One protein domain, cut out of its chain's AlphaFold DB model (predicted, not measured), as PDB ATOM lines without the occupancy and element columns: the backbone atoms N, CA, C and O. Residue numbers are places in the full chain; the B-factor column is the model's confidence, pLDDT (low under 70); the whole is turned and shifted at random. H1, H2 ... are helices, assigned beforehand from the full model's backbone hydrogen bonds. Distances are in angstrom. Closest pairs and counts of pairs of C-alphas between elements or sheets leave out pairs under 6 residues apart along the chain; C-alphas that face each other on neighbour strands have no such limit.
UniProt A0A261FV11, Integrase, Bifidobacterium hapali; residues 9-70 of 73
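AT A GLANCE: This is residues 9 to 70 of the 73 residues of the protein "Integrase" of Bifidobacterium hapali (UniProt A0A261FV11). Look first at the long helix H2: H1 slants past it at a steep tilt, its first residues, 9 to 15, sticking out, while short H3 sits off H2's last residues. The 62 printed residues hold three named helices in the order H1, H2, H3 and no named strand: all helix. The whole is loose, radius of gyration of the C-alphas 13.8 A, and only just a rod, 42 by 21 by 19 A.

HOW THE PARTS SIT: H2, residues 35 to 51, touches H3, residues 62 to 68, with residues 49 to 51 alone; their closest C-alphas, Asp 51 and Met 63, are 5.2 A apart. They run the same way at a steep tilt of 40 degrees. H1, residues 9 to 25, is close to H2 but not clearly touching, the closest C-alphas being Phe 24 and Tyr 45, 7.4 A; they run opposite ways at a steep tilt of 57 degrees. H1 and H3 are apart. Every O i to N i+4 pair is within hydrogen-bond range in H2 and H3, and 12 of 13 in H1.

IN THESE COORDINATES: Find C-alpha 35 at (141.871, 119.017, 230.098); H2 runs 24.1 A from there. H1 starts at (119.338, 135.849, 238.946) and spans 23.0 A; H3, 10.0 A, ends at (130.235, 153.134, 230.884).

THE WHOLE: The farthest C-alphas, Gly 32 and Gly 70, are 42.8 A apart. The printed part has no cut, both links are short, and residue 9 alone has pLDDT under 70.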
ATOM      1  N   ASP A   9     118.001 136.444 238.932       60.50
ATOM      2  CA  ASP A   9     119.338 135.849 238.946       60.50
ATOM      3  C   ASP A   9     119.399 134.508 238.201       60.50
ATOM      4  O   ASP A   9     120.325 134.270 237.423       60.50
ATOM      5  N   ASN A  10     118.388 133.646 238.372       70.75
ATOM      6  CA  ASN A  10     118.339 132.359 237.678       70.75
ATOM      7  C   ASN A  10     118.134 132.544 236.170       70.75
ATOM      8  O   ASN A  10     118.795 131.867 235.391       70.75
ATOM      9  N   ALA A  11     117.314 133.514 235.751       76.31
ATOM     10  CA  ALA A  11     117.075 133.789 234.333       76.31
ATOM     11  C   ALA A  11     118.341 134.284 233.602       76.31
ATOM     12  O   ALA A  11     118.617 133.876 232.470       76.31
ATOM     13  N   ALA A  12     119.147 135.136 234.249       77.50
ATOM     14  CA  ALA A  12     120.413 135.604 233.686       77.50
ATOM     15  C   ALA A  12     121.429 134.457 233.528       77.50
ATOM     16  O   ALA A  12     122.069 134.336 232.477       77.50
ATOM     17  N   ALA A  13     121.538 133.588 234.540       83.75
ATOM     18  CA  ALA A  13     122.390 132.404 234.490       83.75
ATOM     19  C   ALA A  13     121.910 131.393 233.433       83.75
ATOM     20  O   ALA A  13     122.713 130.895 232.644       83.75
ATOM     21  N   GLU A  14     120.603 131.131 233.355       88.00
ATOM     22  CA  GLU A  14     119.996 130.249 232.352       88.00
ATOM     23  C   GLU A  14     120.275 130.734 230.926       88.00
ATOM     24  O   GLU A  14     120.675 129.940 230.072       88.00
ATOM     25  N   GLY A  15     120.147 132.040 230.673       88.69
ATOM     26  CA  GLY A  15     120.464 132.635 229.376       88.69
ATOM     27  C   GLY A  15     121.936 132.467 228.986       88.69
ATOM     28  O   GLY A  15     122.238 132.153 227.831       88.69
ATOM     29  N   PHE A  16     122.854 132.626 229.942       90.69
ATOM     30  CA  PHE A  16     124.277 132.375 229.724       90.69
ATOM     31  C   PHE A  16     124.554 130.895 229.418       90.69
ATOM     32  O   PHE A  16     125.137 130.586 228.381       90.69
ATOM     33  N   PHE A  17     124.087 129.966 230.259       92.00
ATOM     34  CA  PHE A  17     124.343 128.538 230.058       92.00
ATOM     35  C   PHE A  17     123.672 127.982 228.799       92.00
ATOM     36  O   PHE A  17     124.219 127.079 228.164       92.00
ATOM     37  N   GLY A  18     122.514 128.519 228.408       94.56
ATOM     38  CA  GLY A  18     121.884 128.199 227.131       94.56
ATOM     39  C   GLY A  18     122.790 128.547 225.948       94.56
ATOM     40  O   GLY A  18     122.989 127.718 225.061       94.56
ATOM     41  N   ARG A  19     123.406 129.736 225.971       94.31
ATOM     42  CA  ARG A  19     124.355 130.176 224.937       94.31
ATOM     43  C   ARG A  19     125.643 129.382 224.965       94.31
ATOM     44  O   ARG A  19     126.041 128.899 223.918       94.31
ATOM     45  N   LEU A  20     126.227 129.152 226.136       95.88
ATOM     46  CA  LEU A  20     127.427 128.330 226.266       95.88
ATOM     47  C   LEU A  20     127.208 126.939 225.646       95.88
ATOM     48  O   LEU A  20     128.012 126.471 224.845       95.88
ATOM     49  N   LYS A  21     126.074 126.290 225.938       94.81
ATOM     50  CA  LYS A  21     125.731 124.989 225.341       94.81
ATOM     51  C   LYS A  21     125.597 125.047 223.817       94.81
ATOM     52  O   LYS A  21     126.026 124.112 223.148       94.81
ATOM     53  N   GLN A  22     125.008 126.109 223.269       95.69
ATOM     54  CA  GLN A  22     124.799 126.242 221.823       95.69
ATOM     55  C   GLN A  22     126.047 126.692 221.062       95.69
ATOM     56  O   GLN A  22     126.328 126.181 219.989       95.69
ATOM     57  N   GLU A  23     126.795 127.644 221.602       94.50
ATOM     58  CA  GLU A  23     127.913 128.293 220.917       94.50
ATOM     59  C   GLU A  23     129.232 127.534 221.144       94.50
ATOM     60  O   GLU A  23     130.048 127.449 220.230       94.50
ATOM     61  N   PHE A  24     129.445 126.955 222.334       95.44
ATOM     62  CA  PHE A  24     130.704 126.281 222.680       95.44
ATOM     63  C   PHE A  24     130.635 124.753 222.546       95.44
ATOM     64  O   PHE A  24     131.580 124.138 222.051       95.44
ATOM     65  N   PHE A  25     129.526 124.134 222.971       94.56
ATOM     66  CA  PHE A  25     129.404 122.668 223.031       94.56
ATOM     67  C   PHE A  25     128.690 122.037 221.824       94.56
ATOM     68  O   PHE A  25     128.959 120.882 221.490       94.56
ATOM     69  N   HIS A  26     127.755 122.736 221.175       94.75
ATOM     70  CA  HIS A  26     126.918 122.125 220.142       94.75
ATOM     71  C   HIS A  26     127.738 121.672 218.927       94.75
ATOM     72  O   HIS A  26     128.484 122.452 218.343       94.75
ATOM     73  N   LYS A  27     127.568 120.401 218.529       91.50
ATOM     74  CA  LYS A  27     128.247 119.770 217.376       91.50
ATOM     75  C   LYS A  27     129.781 119.879 217.400       91.50
ATOM     76  O   LYS A  27     130.419 119.717 216.362       91.50
ATOM     77  N   ARG A  28     130.379 120.101 218.573       92.25
ATOM     78  CA  ARG A  28     131.830 120.147 218.756       92.25
ATOM     79  C   ARG A  28     132.316 118.848 219.390       92.25
ATOM     80  O   ARG A  28     131.788 118.421 220.412       92.25
ATOM     81  N   SER A  29     133.315 118.220 218.776       93.31
ATOM     82  CA  SER A  29     134.030 117.096 219.383       93.31
ATOM     83  C   SER A  29     135.207 117.618 220.198       93.31
ATOM     84  O   SER A  29     135.926 118.505 219.740       93.31
ATOM     85  N   PHE A  30     135.413 117.036 221.376       95.31
ATOM     86  CA  PHE A  30     136.591 117.256 222.221       95.31
ATOM     87  C   PHE A  30     137.473 115.999 222.287       95.31
ATOM     88  O   PHE A  30     138.303 115.852 223.180       95.31
ATOM     89  N   GLN A  31     137.289 115.061 221.354       96.44
ATOM     90  CA  GLN A  31     138.118 113.863 221.287       96.44
ATOM     91  C   GLN A  31     139.578 114.255 221.031       96.44
ATOM     92  O   GLN A  31     139.871 114.942 220.056       96.44
ATOM     93  N   GLY A  32     140.483 113.794 221.894       96.88
ATOM     94  CA  GLY A  32     141.911 114.111 221.805       96.88
ATOM     95  C   GLY A  32     142.303 115.483 222.363       96.88
ATOM     96  O   GLY A  32     143.487 115.791 222.360       96.88
ATOM     97  N   VAL A  33     141.348 116.271 222.869       97.12
ATOM     98  CA  VAL A  33     141.618 117.519 223.593       97.12
ATOM     99  C   VAL A  33     141.933 117.172 225.046       97.12
ATOM    100  O   VAL A  33     141.171 116.462 225.707       97.12
ATOM    101  N   THR A  34     143.066 117.651 225.543       98.25
ATOM    102  CA  THR A  34     143.444 117.514 226.953       98.25
ATOM    103  C   THR A  34     142.590 118.416 227.844       98.25
ATOM    104  O   THR A  34     141.926 119.345 227.384       98.25
ATOM    105  N   ILE A  35     142.602 118.165 229.153       97.75
ATOM    106  CA  ILE A  35     141.871 119.017 230.098       97.75
ATOM    107  C   ILE A  35     142.408 120.455 230.084       97.75
ATOM    108  O   ILE A  35     141.607 121.387 230.097       97.75
ATOM    109  N   ASP A  36     143.724 120.647 229.992       98.31
ATOM    110  CA  ASP A  36     144.328 121.983 229.954       98.31
ATOM    111  C   ASP A  36     143.924 122.758 228.693       98.31
ATOM    112  O   ASP A  36     143.530 123.922 228.778       98.31
ATOM    113  N   GLU A  37     143.927 122.100 227.529       98.12
ATOM    114  CA  GLU A  37     143.442 122.703 226.282       98.12
ATOM    115  C   GLU A  37     141.952 123.036 226.368       98.12
ATOM    116  O   GLU A  37     141.536 124.121 225.966       98.12
ATOM    117  N   PHE A  38     141.141 122.144 226.939       97.62
ATOM    118  CA  PHE A  38     139.719 122.403 227.133       97.62
ATOM    119  C   PHE A  38     139.479 123.631 228.023       97.62
ATOM    120  O   PHE A  38     138.626 124.463 227.704       97.62
ATOM    121  N   ILE A  39     140.230 123.761 229.121       98.00
ATOM    122  CA  ILE A  39     140.152 124.912 230.027       98.00
ATOM    123  C   ILE A  39     140.541 126.195 229.290       98.00
ATOM    124  O   ILE A  39     139.807 127.175 229.387       98.00
ATOM    125  N   ALA A  40     141.631 126.183 228.518       98.25
ATOM    126  CA  ALA A  40     142.062 127.342 227.736       98.25
ATOM    127  C   ALA A  40     140.998 127.770 226.712       98.25
ATOM    128  O   ALA A  40     140.614 128.935 226.659       98.25
ATOM    129  N   MET A  41     140.428 126.813 225.972       97.56
ATOM    130  CA  MET A  41     139.350 127.083 225.017       97.56
ATOM    131  C   MET A  41     138.117 127.690 225.693       97.56
ATOM    132  O   MET A  41     137.466 128.579 225.135       97.56
ATOM    133  N   LEU A  42     137.758 127.183 226.876       97.44
ATOM    134  CA  LEU A  42     136.632 127.703 227.638       97.44
ATOM    135  C   LEU A  42     136.927 129.117 228.149       97.44
ATOM    136  O   LEU A  42     136.056 129.977 228.040       97.44
ATOM    137  N   ASP A  43     138.134 129.381 228.650       98.06
ATOM    138  CA  ASP A  43     138.554 130.715 229.088       98.06
ATOM    139  C   ASP A  43     138.499 131.731 227.937       98.06
ATOM    140  O   ASP A  43     137.879 132.788 228.071       98.06
ATOM    141  N   GLU A  44     139.006 131.366 226.758       97.75
ATOM    142  CA  GLU A  44     138.910 132.192 225.550       97.75
ATOM    143  C   GLU A  44     137.454 132.520 225.189       97.75
ATOM    144  O   GLU A  44     137.124 133.675 224.896       97.75
ATOM    145  N   TYR A  45     136.554 131.531 225.262       97.25
ATOM    146  CA  TYR A  45     135.124 131.766 225.058       97.25
ATOM    147  C   TYR A  45     134.557 132.742 226.096       97.25
ATOM    148  O   TYR A  45     133.799 133.646 225.739       97.25
ATOM    149  N   MET A  46     134.932 132.602 227.370       97.00
ATOM    150  CA  MET A  46     134.464 133.477 228.448       97.00
ATOM    151  C   MET A  46     134.948 134.920 228.274       97.00
ATOM    152  O   MET A  46     134.163 135.858 228.453       97.00
ATOM    153  N   VAL A  47     136.209 135.108 227.882       97.31
ATOM    154  CA  VAL A  47     136.782 136.422 227.560       97.31
ATOM    155  C   VAL A  47     136.051 137.041 226.372       97.31
ATOM    156  O   VAL A  47     135.587 138.179 226.461       97.31
ATOM    157  N   TRP A  48     135.859 136.291 225.284       97.38
ATOM    158  CA  TRP A  48     135.111 136.770 224.120       97.38
ATOM    159  C   TRP A  48     133.662 137.142 224.472       97.38
ATOM    160  O   TRP A  48     133.183 138.215 224.092       97.38
ATOM    161  N   TYR A  49     132.970 136.292 225.232       95.81
ATOM    162  CA  TYR A  49     131.583 136.511 225.637       95.81
ATOM    163  C   TYR A  49     131.425 137.805 226.448       95.81
ATOM    164  O   TYR A  49     130.442 138.530 226.282       95.81
ATOM    165  N   ARG A  50     132.394 138.107 227.317       94.88
ATOM    166  CA  ARG A  50     132.395 139.299 228.170       94.88
ATOM    167  C   ARG A  50     132.794 140.567 227.408       94.88
ATOM    168  O   ARG A  50     132.101 141.581 227.534       94.88
ATOM    169  N   ASP A  51     133.868 140.501 226.621       95.62
ATOM    170  CA  ASP A  51     134.574 141.690 226.116       95.62
ATOM    171  C   ASP A  51     134.250 142.023 224.657       95.62
ATOM    172  O   ASP A  51     134.468 143.149 224.219       95.62
ATOM    173  N   LYS A  52     133.770 141.054 223.872       94.94
ATOM    174  CA  LYS A  52     133.600 141.213 222.417       94.94
ATOM    175  C   LYS A  52     132.171 140.992 221.950       94.94
ATOM    176  O   LYS A  52     131.733 141.622 220.989       94.94
ATOM    177  N   ARG A  53     131.426 140.104 222.606       94.12
ATOM    178  CA  ARG A  53     130.062 139.774 222.195       94.12
ATOM    179  C   ARG A  53     129.117 140.959 222.409       94.12
ATOM    180  O   ARG A  53     128.852 141.360 223.540       94.12
ATOM    181  N   ILE A  54     128.517 141.447 221.326       93.62
ATOM    182  CA  ILE A  54     127.513 142.514 221.386       93.62
ATOM    183  C   ILE A  54     126.197 141.981 221.964       93.62
ATOM    184  O   ILE A  54     125.648 140.969 221.508       93.62
ATOM    185  N   LYS A  55     125.665 142.666 222.981       91.06
ATOM    186  CA  LYS A  55     124.317 142.413 223.500       91.06
ATOM    187  C   LYS A  55     123.344 143.389 222.846       91.06
ATOM    188  O   LYS A  55     123.459 144.596 223.026       91.06
ATOM    189  N   LEU A  56     122.363 142.858 222.118       88.94
ATOM    190  CA  LEU A  56     121.396 143.664 221.359       88.94
ATOM    191  C   LEU A  56     120.616 144.656 222.232       88.94
ATOM    192  O   LEU A  56     120.324 145.750 221.774       88.94
ATOM    193  N   GLU A  57     120.345 144.307 223.493       88.56
ATOM    194  CA  GLU A  57     119.638 145.173 224.451       88.56
ATOM    195  C   GLU A  57     120.310 146.538 224.661       88.56
ATOM    196  O   GLU A  57     119.630 147.500 225.002       88.56
ATOM    197  N   TYR A  58     121.631 146.635 224.488       90.00
ATOM    198  CA  TYR A  58     122.366 147.881 224.716       90.00
ATOM    199  C   TYR A  58     123.473 148.170 223.686       90.00
ATOM    200  O   TYR A  58     124.257 149.088 223.882       90.00
ATOM    201  N   GLY A  59     123.557 147.400 222.598       94.69
ATOM    202  CA  GLY A  59     124.411 147.690 221.438       94.69
ATOM    203  C   GLY A  59     125.930 147.585 221.643       94.69
ATOM    204  O   GLY A  59     126.672 147.901 220.721       94.69
ATOM    205  N   MET A  60     126.411 147.125 222.801       95.56
ATOM    206  CA  MET A  60     127.845 147.010 223.129       95.56
ATOM    207  C   MET A  60     128.157 145.694 223.862       95.56
ATOM    208  O   MET A  60     127.262 144.859 224.035       95.56
ATOM    209  N   SER A  61     129.414 145.470 224.262       95.62
ATOM    210  CA  SER A  61     129.786 144.303 225.074       95.62
ATOM    211  C   SER A  61     129.364 144.459 226.542       95.62
ATOM    212  O   SER A  61     128.983 145.542 226.993       95.62
ATOM    213  N   ILE A  62     129.395 143.366 227.313       94.19
ATOM    214  CA  ILE A  62     129.136 143.428 228.761       94.19
ATOM    215  C   ILE A  62     130.196 144.295 229.440       94.19
ATOM    216  O   ILE A  62     129.850 145.132 230.272       94.19
ATOM    217  N   MET A  63     131.466 144.118 229.075       95.94
ATOM    218  CA  MET A  63     132.569 144.881 229.649       95.94
ATOM    219  C   MET A  63     132.430 146.376 229.366       95.94
ATOM    220  O   MET A  63     132.442 147.170 230.306       95.94
ATOM    221  N   ASP A  64     132.171 146.756 228.112       95.62
ATOM    222  CA  ASP A  64     131.996 148.166 227.748       95.62
ATOM    223  C   ASP A  64     130.817 148.780 228.502       95.62
ATOM    224  O   ASP A  64     130.902 149.903 229.004       95.62
ATOM    225  N   LYS A  65     129.715 148.030 228.650       95.25
ATOM    226  CA  LYS A  65     128.563 148.502 229.417       95.25
ATOM    227  C   LYS A  65     128.926 148.756 230.880       95.25
ATOM    228  O   LYS A  65     128.461 149.736 231.456       95.25
ATOM    229  N   ARG A  66     129.743 147.893 231.490       94.75
ATOM    230  CA  ARG A  66     130.200 148.066 232.877       94.75
ATOM    231  C   ARG A  66     131.160 149.247 233.018       94.75
ATOM    232  O   ARG A  66     131.027 149.981 233.993       94.75
ATOM    233  N   ILE A  67     132.054 149.458 232.052       95.75
ATOM    234  CA  ILE A  67     132.944 150.629 231.995       95.75
ATOM    235  C   ILE A  67     132.113 151.914 231.913       95.75
ATOM    236  O   ILE A  67     132.303 152.817 232.721       95.75
ATOM    237  N   GLN A  68     131.124 151.973 231.015       95.44
ATOM    238  CA  GLN A  68     130.235 153.134 230.884       95.44
ATOM    239  C   GLN A  68     129.461 153.435 232.181       95.44
ATOM    240  O   GLN A  68     129.150 154.587 232.467       95.44
ATOM    241  N   LEU A  69     129.131 152.402 232.962       95.44
ATOM    242  CA  LEU A  69     128.458 152.542 234.255       95.44
ATOM    243  C   LEU A  69     129.415 152.858 235.421       95.44
ATOM    244  O   LEU A  69     128.941 153.014 236.542       95.44
ATOM    245  N   GLY A  70     130.733 152.919 235.194       95.25
ATOM    246  CA  GLY A  70     131.726 153.114 236.256       95.25
ATOM    247  C   GLY A  70     131.837 151.929 237.225       95.25
ATOM    248  O   GLY A  70     132.223 152.102 238.375       95.25
TER     249      GLY A  70